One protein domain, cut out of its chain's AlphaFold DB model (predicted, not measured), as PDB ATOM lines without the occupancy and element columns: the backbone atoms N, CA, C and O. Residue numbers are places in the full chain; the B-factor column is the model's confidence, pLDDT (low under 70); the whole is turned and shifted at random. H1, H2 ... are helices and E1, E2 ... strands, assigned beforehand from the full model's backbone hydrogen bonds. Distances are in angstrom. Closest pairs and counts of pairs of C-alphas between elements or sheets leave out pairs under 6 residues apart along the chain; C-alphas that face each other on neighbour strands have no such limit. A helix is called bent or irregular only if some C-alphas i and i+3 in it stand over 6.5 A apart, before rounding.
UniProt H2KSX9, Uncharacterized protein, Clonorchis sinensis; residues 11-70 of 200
ATOM      1  N   VAL A  11     -27.576 -23.025  40.783       85.81
ATOM      2  CA  VAL A  11     -28.406 -22.563  39.660       85.81
ATOM      3  C   VAL A  11     -28.694 -23.758  38.759       85.81
ATOM      4  O   VAL A  11     -27.931 -24.062  37.847       85.81
ATOM      5  N   ARG A  12     -29.799 -24.466  39.019       90.38
ATOM      6  CA  ARG A  12     -30.168 -25.659  38.240       90.38
ATOM      7  C   ARG A  12     -30.983 -25.325  36.999       90.38
ATOM      8  O   ARG A  12     -32.014 -24.664  37.090       90.38
ATOM      9  N   GLU A  13     -30.604 -25.905  35.866       92.69
ATOM     10  CA  GLU A  13     -31.393 -25.893  34.632       92.69
ATOM     11  C   GLU A  13     -31.724 -27.321  34.188       92.69
ATOM     12  O   GLU A  13     -30.878 -28.208  34.229       92.69
ATOM     13  N   TYR A  14     -32.971 -27.556  33.772       95.19
ATOM     14  CA  TYR A  14     -33.374 -28.828  33.172       95.19
ATOM     15  C   TYR A  14     -33.035 -28.848  31.681       95.19
ATOM     16  O   TYR A  14     -33.489 -27.965  30.953       95.19
ATOM     17  N   LEU A  15     -32.296 -29.858  31.217       94.19
ATOM     18  CA  LEU A  15     -32.000 -30.115  29.806       94.19
ATOM     19  C   LEU A  15     -32.905 -31.235  29.269       94.19
ATOM     20  O   LEU A  15     -32.713 -32.395  29.636       94.19
ATOM     21  N   PRO A  16     -33.869 -30.937  28.376       91.25
ATOM     22  CA  PRO A  16     -34.819 -31.939  27.904       91.25
ATOM     23  C   PRO A  16     -34.183 -32.990  26.987       91.25
ATOM     24  O   PRO A  16     -34.620 -34.133  27.016       91.25
ATOM     25  N   GLN A  17     -33.138 -32.643  26.225       88.62
ATOM     26  CA  GLN A  17     -32.423 -33.576  25.342       88.62
ATOM     27  C   GLN A  17     -31.862 -34.788  26.094       88.62
ATOM     28  O   GLN A  17     -31.930 -35.904  25.585       88.62
ATOM     29  N   ASN A  18     -31.349 -34.565  27.306       88.00
ATOM     30  CA  ASN A  18     -30.695 -35.595  28.116       88.00
ATOM     31  C   ASN A  18     -31.515 -35.944  29.371       88.00
ATOM     32  O   ASN A  18     -31.099 -36.775  30.176       88.00
ATOM     33  N   SER A  19     -32.693 -35.328  29.543       92.38
ATOM     34  CA  SER A  19     -33.589 -35.497  30.697       92.38
ATOM     35  C   SER A  19     -32.893 -35.335  32.059       92.38
ATOM     36  O   SER A  19     -33.152 -36.084  32.999       92.38
ATOM     37  N   VAL A  20     -32.000 -34.346  32.172       94.62
ATOM     38  CA  VAL A  20     -31.139 -34.138  33.350       94.62
ATOM     39  C   VAL A  20     -31.208 -32.696  33.857       94.62
ATOM     40  O   VAL A  20     -31.434 -31.767  33.084       94.62
ATOM     41  N   HIS A  21     -31.004 -32.500  35.162       94.69
ATOM     42  CA  HIS A  21     -30.747 -31.182  35.742       94.69
ATOM     43  C   HIS A  21     -29.244 -30.951  35.870       94.69
ATOM     44  O   HIS A  21     -28.558 -31.744  36.510       94.69
ATOM     45  N   VAL A  22     -28.761 -29.845  35.317       93.31
ATOM     46  CA  VAL A  22     -27.355 -29.435  35.394       93.31
ATOM     47  C   VAL A  22     -27.205 -28.213  36.291       93.31
ATOM     48  O   VAL A  22     -28.101 -27.370  36.331       93.31
ATOM     49  N   ASP A  23     -26.094 -28.122  37.020       92.44
ATOM     50  CA  ASP A  23     -25.735 -26.930  37.792       92.44
ATOM     51  C   ASP A  23     -24.923 -25.969  36.920       92.44
ATOM     52  O   ASP A  23     -23.773 -26.243  36.581       92.44
ATOM     53  N   LEU A  24     -25.523 -24.837  36.561       91.62
ATOM     54  CA  LEU A  24     -24.929 -23.827  35.689       91.62
ATOM     55  C   LEU A  24     -23.707 -23.126  36.301       91.62
ATOM     56  O   LEU A  24     -22.999 -22.415  35.589       91.62
ATOM     57  N   LEU A  25     -23.432 -23.297  37.593       90.81
ATOM     58  CA  LEU A  25     -22.207 -22.765  38.191       90.81
ATOM     59  C   LEU A  25     -21.028 -23.743  38.125       90.81
ATOM     60  O   LEU A  25     -19.925 -23.371  38.516       90.81
ATOM     61  N   GLN A  26     -21.248 -24.975  37.656       91.62
ATOM     62  CA  GLN A  26     -20.241 -26.038  37.652       91.62
ATOM     63  C   GLN A  26     -20.194 -26.767  36.296       91.62
ATOM     64  O   GLN A  26     -20.533 -27.955  36.217       91.62
ATOM     65  N   PRO A  27     -19.784 -26.089  35.206       93.94
ATOM     66  CA  PRO A  27     -19.706 -26.695  33.873       93.94
ATOM     67  C   PRO A  27     -18.756 -27.902  33.801       93.94
ATOM     68  O   PRO A  27     -18.958 -28.792  32.979       93.94
ATOM     69  N   GLU A  28     -17.759 -27.994  34.682       95.94
ATOM     70  CA  GLU A  28     -16.818 -29.117  34.760       95.94
ATOM     71  C   GLU A  28     -17.470 -30.422  35.230       95.94
ATOM     72  O   GLU A  28     -16.927 -31.499  34.984       95.94
ATOM     73  N   LEU A  29     -18.614 -30.338  35.914       94.12
ATOM     74  CA  LEU A  29     -19.377 -31.506  36.362       94.12
ATOM     75  C   LEU A  29     -20.381 -31.990  35.308       94.12
ATOM     76  O   LEU A  29     -21.012 -33.031  35.495       94.12
ATOM     77  N   MET A  30     -20.543 -31.246  34.214       94.19
ATOM     78  CA  MET A  30     -21.450 -31.592  33.125       94.19
ATOM     79  C   MET A  30     -20.795 -32.555  32.135       94.19
ATOM     80  O   MET A  30     -19.576 -32.582  31.964       94.19
ATOM     81  N   THR A  31     -21.609 -33.335  31.421       96.12
ATOM     82  CA  THR A  31     -21.098 -34.133  30.301       96.12
ATOM     83  C   THR A  31     -20.891 -33.257  29.056       96.12
ATOM     84  O   THR A  31     -21.553 -32.226  28.907       96.12
ATOM     85  N   PRO A  32     -20.036 -33.661  28.094       96.56
ATOM     86  CA  PRO A  32     -19.894 -32.934  26.830       96.56
ATOM     87  C   PRO A  32     -21.230 -32.741  26.095       96.56
ATOM     88  O   PRO A  32     -21.481 -31.684  25.523       96.56
ATOM     89  N   SER A  33     -22.114 -33.743  26.145       96.50
ATOM     90  CA  SER A  33     -23.459 -33.674  25.564       96.50
ATOM     91  C   SER A  33     -24.355 -32.635  26.234       96.50
ATOM     92  O   SER A  33     -25.159 -32.009  25.547       96.50
ATOM     93  N   ASP A  34     -24.225 -32.435  27.546       95.88
ATOM     94  CA  ASP A  34     -24.999 -31.424  28.274       95.88
ATOM     95  C   ASP A  34     -24.564 -30.014  27.879       95.88
ATOM     96  O   ASP A  34     -25.406 -29.165  27.589       95.88
ATOM     97  N   LEU A  35     -23.249 -29.786  27.791       96.00
ATOM     98  CA  LEU A  35     -22.696 -28.512  27.332       96.00
ATOM     99  C   LEU A  35     -23.151 -28.208  25.902       96.00
ATOM    100  O   LEU A  35     -23.679 -27.129  25.648       96.00
ATOM    101  N   LEU A  36     -23.039 -29.165  24.977       96.81
ATOM    102  CA  LEU A  36     -23.515 -28.984  23.601       96.81
ATOM    103  C   LEU A  36     -25.012 -28.642  23.549       96.81
ATOM    104  O   LEU A  36     -25.402 -27.703  22.854       96.81
ATOM    105  N   ALA A  37     -25.843 -29.340  24.330       96.06
ATOM    106  CA  ALA A  37     -27.274 -29.053  24.415       96.06
ATOM    107  C   ALA A  37     -27.557 -27.647  24.981       96.06
ATOM    108  O   ALA A  37     -28.481 -26.973  24.520       96.06
ATOM    109  N   LEU A  38     -26.760 -27.175  25.946       95.62
ATOM    110  CA  LEU A  38     -26.837 -25.804  26.456       95.62
ATOM    111  C   LEU A  38     -26.509 -24.782  25.366       95.62
ATOM    112  O   LEU A  38     -27.293 -23.857  25.157       95.62
ATOM    113  N   PHE A  39     -25.406 -24.958  24.634       96.12
ATOM    114  CA  PHE A  39     -25.043 -24.063  23.530       96.12
ATOM    115  C   PHE A  39     -26.137 -24.012  22.460       96.12
ATOM    116  O   PHE A  39     -26.537 -22.923  22.048       96.12
ATOM    117  N   GLU A  40     -26.681 -25.157  22.047       95.44
ATOM    118  CA  GLU A  40     -27.789 -25.213  21.085       95.44
ATOM    119  C   GLU A  40     -29.025 -24.460  21.592       95.44
ATOM    120  O   GLU A  40     -29.574 -23.612  20.885       95.44
ATOM    121  N   ARG A  41     -29.435 -24.696  22.845       94.00
ATOM    122  CA  ARG A  41     -30.606 -24.036  23.445       94.00
ATOM    123  C   ARG A  41     -30.450 -22.533  23.612       94.00
ATOM    124  O   ARG A  41     -31.447 -21.814  23.626       94.00
ATOM    125  N   ARG A  42     -29.217 -22.061  23.755       93.94
ATOM    126  CA  ARG A  42     -28.886 -20.642  23.911       93.94
ATOM    127  C   ARG A  42     -28.637 -19.956  22.563       93.94
ATOM    128  O   ARG A  42     -28.356 -18.764  22.539       93.94
ATOM    129  N   GLY A  43     -28.770 -20.684  21.447       95.50
ATOM    130  CA  GLY A  43     -28.559 -20.162  20.092       95.50
ATOM    131  C   GLY A  43     -27.085 -20.022  19.700       95.50
ATOM    132  O   GLY A  43     -26.774 -19.372  18.708       95.50
ATOM    133  N   LEU A  44     -26.182 -20.641  20.463       96.31
ATOM    134  CA  LEU A  44     -24.727 -20.584  20.307       96.31
ATOM    135  C   LEU A  44     -24.141 -21.887  19.734       96.31
ATOM    136  O   LEU A  44     -22.933 -22.103  19.783       96.31
ATOM    137  N   GLY A  45     -24.980 -22.759  19.170       95.19
ATOM    138  CA  GLY A  45     -24.557 -24.055  18.625       95.19
ATOM    139  C   GLY A  45     -23.533 -23.963  17.485       95.19
ATOM    140  O   GLY A  45     -22.842 -24.932  17.212       95.19
ATOM    141  N   CYS A  46     -23.385 -22.803  16.837       95.75
ATOM    142  CA  CYS A  46     -22.352 -22.583  15.821       95.75
ATOM    143  C   CYS A  46     -20.935 -22.407  16.394       95.75
ATOM    144  O   CYS A  46     -19.971 -22.504  15.636       95.75
ATOM    145  N   LEU A  47     -20.797 -22.140  17.699       95.56
ATOM    146  CA  LEU A  47     -19.504 -21.948  18.369       95.56
ATOM    147  C   LEU A  47     -18.859 -23.263  18.812       95.56
ATOM    148  O   LEU A  47     -17.668 -23.287  19.117       95.56
ATOM    149  N   VAL A  48     -19.641 -24.341  18.849       96.44
ATOM    150  CA  VAL A  48     -19.233 -25.642  19.377       96.44
ATOM    151  C   VAL A  48     -19.455 -26.745  18.354       96.44
ATOM    152  O   VAL A  48     -20.414 -26.745  17.586       96.44
ATOM    153  N   SER A  49     -18.560 -27.722  18.355       95.81
ATOM    154  CA  SER A  49     -18.639 -28.932  17.548       95.81
ATOM    155  C   SER A  49     -18.653 -30.166  18.442       95.81
ATOM    156  O   SER A  49     -18.031 -30.207  19.501       95.81
ATOM    157  N   LYS A  50     -19.285 -31.245  17.969       94.50
ATOM    158  CA  LYS A  50     -19.281 -32.556  18.646       94.50
ATOM    159  C   LYS A  50     -17.879 -33.158  18.801       94.50
ATOM    160  O   LYS A  50     -17.688 -34.048  19.621       94.50
ATOM    161  N   SER A  51     -16.925 -32.713  17.986       95.75
ATOM    162  CA  SER A  51     -15.527 -33.150  18.032       95.75
ATOM    163  C   SER A  51     -14.660 -32.329  18.988       95.75
ATOM    164  O   SER A  51     -13.474 -32.630  19.117       95.75
ATOM    165  N   ASP A  52     -15.197 -31.266  19.588       96.06
ATOM    166  CA  ASP A  52     -14.407 -30.403  20.457       96.06
ATOM    167  C   ASP A  52     -14.008 -31.123  21.746       96.06
ATOM    168  O   ASP A  52     -14.801 -31.872  22.326       96.06
ATOM    169  N   PRO A  53     -12.770 -30.908  22.224       97.19
ATOM    170  CA  PRO A  53     -12.349 -31.480  23.485       97.19
ATOM    171  C   PRO A  53     -13.098 -30.808  24.641       97.19
ATOM    172  O   PRO A  53     -13.377 -29.612  24.609       97.19
ATOM    173  N   PHE A  54     -13.373 -31.572  25.699       97.56
ATOM    174  CA  PHE A  54     -14.197 -31.117  26.824       97.56
ATOM    175  C   PHE A  54     -13.722 -29.798  27.452       97.56
ATOM    176  O   PHE A  54     -14.535 -28.908  27.665       97.56
ATOM    177  N   HIS A  55     -12.414 -29.635  27.680       97.44
ATOM    178  CA  HIS A  55     -11.865 -28.403  28.263       97.44
ATOM    179  C   HIS A  55     -12.211 -27.160  27.432       97.44
ATOM    180  O   HIS A  55     -12.583 -26.141  27.992       97.44
ATOM    181  N   ARG A  56     -12.203 -27.270  26.097       97.38
ATOM    182  CA  ARG A  56     -12.575 -26.166  25.208       97.38
ATOM    183  C   ARG A  56     -14.060 -25.814  25.323       97.38
ATOM    184  O   ARG A  56     -14.409 -24.644  25.247       97.38
ATOM    185  N   LEU A  57     -14.933 -26.809  25.498       97.56
ATOM    186  CA  LEU A  57     -16.365 -26.572  25.720       97.56
ATOM    187  C   LEU A  57     -16.612 -25.840  27.044       97.56
ATOM    188  O   LEU A  57     -17.475 -24.968  27.105       97.56
ATOM    189  N   VAL A  58     -15.843 -26.182  28.081       97.00
ATOM    190  CA  VAL A  58     -15.880 -25.504  29.384       97.00
ATOM    191  C   VAL A  58     -15.363 -24.067  29.270       97.00
ATOM    192  O   VAL A  58     -16.018 -23.154  29.759       97.00
ATOM    193  N   ASP A  59     -14.256 -23.835  28.564       96.25
ATOM    194  CA  ASP A  59     -13.734 -22.479  28.343       96.25
ATOM    195  C   ASP A  59     -14.772 -21.595  27.627       96.25
ATOM    196  O   ASP A  59     -15.123 -20.515  28.100       96.25
ATOM    197  N   LEU A  60     -15.369 -22.105  26.541       96.62
ATOM    198  CA  LEU A  60     -16.438 -21.408  25.818       96.62
ATOM    199  C   LEU A  60     -17.668 -21.150  26.697       96.62
ATOM    200  O   LEU A  60     -18.386 -20.169  26.487       96.62
ATOM    201  N   TYR A  61     -17.949 -22.033  27.659       96.00
ATOM    202  CA  TYR A  61     -19.050 -21.844  28.598       96.00
ATOM    203  C   TYR A  61     -18.789 -20.621  29.478       96.00
ATOM    204  O   TYR A  61     -19.670 -19.773  29.634       96.00
ATOM    205  N   TYR A  62     -17.571 -20.481  29.999       94.31
ATOM    206  CA  TYR A  62     -17.192 -19.311  30.786       94.31
ATOM    207  C   TYR A  62     -17.190 -18.016  29.968       94.31
ATOM    208  O   TYR A  62     -17.623 -16.982  30.472       94.31
ATOM    209  N   ASP A  63     -16.773 -18.079  28.706       93.69
ATOM    210  CA  ASP A  63     -16.690 -16.901  27.842       93.69
ATOM    211  C   ASP A  63     -18.059 -16.395  27.361       93.69
ATOM    212  O   ASP A  63     -18.232 -15.196  27.118       93.69
ATOM    213  N   HIS A  64     -19.028 -17.295  27.166       93.31
ATOM    214  CA  HIS A  64     -20.266 -16.968  26.446       93.31
ATOM    215  C   HIS A  64     -21.560 -17.243  27.210       93.31
ATOM    216  O   HIS A  64     -22.586 -16.641  26.887       93.31
ATOM    217  N   LEU A  65     -21.550 -18.156  28.183       92.38
ATOM    218  CA  LEU A  65     -22.753 -18.584  28.903       92.38
ATOM    219  C   LEU A  65     -22.773 -18.103  30.350       92.38
ATOM    220  O   LEU A  65     -23.839 -17.734  30.843       92.38
ATOM    221  N   MET A  66     -21.620 -18.076  31.018       89.56
ATOM    222  CA  MET A  66     -21.525 -17.508  32.358       89.56
ATOM    223  C   MET A  66     -21.755 -15.997  32.305       89.56
ATOM    224  O   MET A  66     -20.999 -15.275  31.649       89.56
ATOM    225  N   PRO A  67     -22.760 -15.474  33.029       72.62
ATOM    226  CA  PRO A  67     -22.856 -14.044  33.243       72.62
ATOM    227  C   PRO A  67     -21.584 -13.599  33.964       72.62
ATOM    228  O   PRO A  67     -21.293 -14.092  35.059       72.62
ATOM    229  N   MET A  68     -20.833 -12.663  33.378       65.75
ATOM    230  CA  MET A  68     -19.782 -11.992  34.137       65.75
ATOM    231  C   MET A  68     -20.424 -11.402  35.392       65.75
ATOM    232  O   MET A  68     -21.477 -10.760  35.278       65.75
ATOM    233  N   PRO A  69     -19.809 -11.574  36.576       62.84
ATOM    234  CA  PRO A  69     -20.230 -10.844  37.755       62.84
ATOM    235  C   PRO A  69     -20.327  -9.373  37.364       62.84
ATOM    236  O   PRO A  69     -19.331  -8.788  36.924       62.84
ATOM    237  N   MET A  70     -21.529  -8.793  37.453       56.97
ATOM    238  CA  MET A  70     -21.678  -7.354  37.283       56.97
ATOM    239  C   MET A  70     -20.733  -6.739  38.301       56.97
ATOM    240  O   MET A  70     -20.933  -6.888  39.509       56.97
TER     241      MET A  70
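What this domain is: This is residues 11 to 70 of the 200 residues of an uncharacterized protein of Clonorchis sinensis (UniProt H2KSX9). Two helices, H1 and H2, lie side by side and run the same way, and a small hairpin of two strands, E1 and E2, packs on H1 away from H2. A long link leaves the end of H1 and folds back to the beginning of H2. The printed part has 60 residues with two named strands and then two named helices, in the order E1, E2, H1, H2, and the two-stranded sheet, order E1 - E2, is antiparallel. The class is mixed, helices and strands, with 29 residues, under half, in named elements. The whole is compact, with a radius of gyration of the C-alphas of 10.7 A, and spans 32 by 24 by 21 A.

How they stand to each other: E1, residues 12 to 15, and E2, residues 20 to 23, form a hairpin over a tight link of 4 residues. They are antiparallel, with 145 degrees between their directions. The C-alphas of Tyr 14 and His 21 face each other at 4.4 A. N 13 and O 22, at 2.9 A, and N 15 and O 20, at 2.8 A, are within hydrogen-bond range. After a short link of 8 residues comes H1, residues 32 to 41. The closest C-alphas of E1 and H1 are those of Leu 15 and Ala 37, 7.2 A apart. Those of E2 and H1 are Val 22 and Asp 34, 7.8 A apart. H2, residues 54 to 64, touches H1, and their closest C-alphas, those of Pro 32 and Phe 54, are 6.0 A apart. The two helices run the same way at a shallow tilt of 29 degrees. H2 is apart from E1 and from E2. In H1 and H2 every O i to N i+4 pair is within hydrogen-bond range.

Where its parts are: E1 begins with C-alpha 12 at (-30.168, -25.659, 38.240) and is 9.7 A long from first to last C-alpha; E2 is 10.0 A long. H1 is 14.3 A long and begins with C-alpha 32 at (-19.894, -32.934, 26.830). H2, the longest helix with 11 residues, is 15.4 A long and ends with C-alpha 64 at (-20.266, -16.968, 26.446). Neither helix is bent.

The domain as a whole: The two C-alphas farthest apart are those of Ser 51 and Met 70, 32.8 A. The printed part, residues 11 to 70, has no cut. The link from H1 to H2, residues 42 to 53, is long, and its C-alphas lie 9 to 15 A from the mean of all C-alphas. The mean pLDDT of the printed part is 92.4; residues 68 to 70 are under 70.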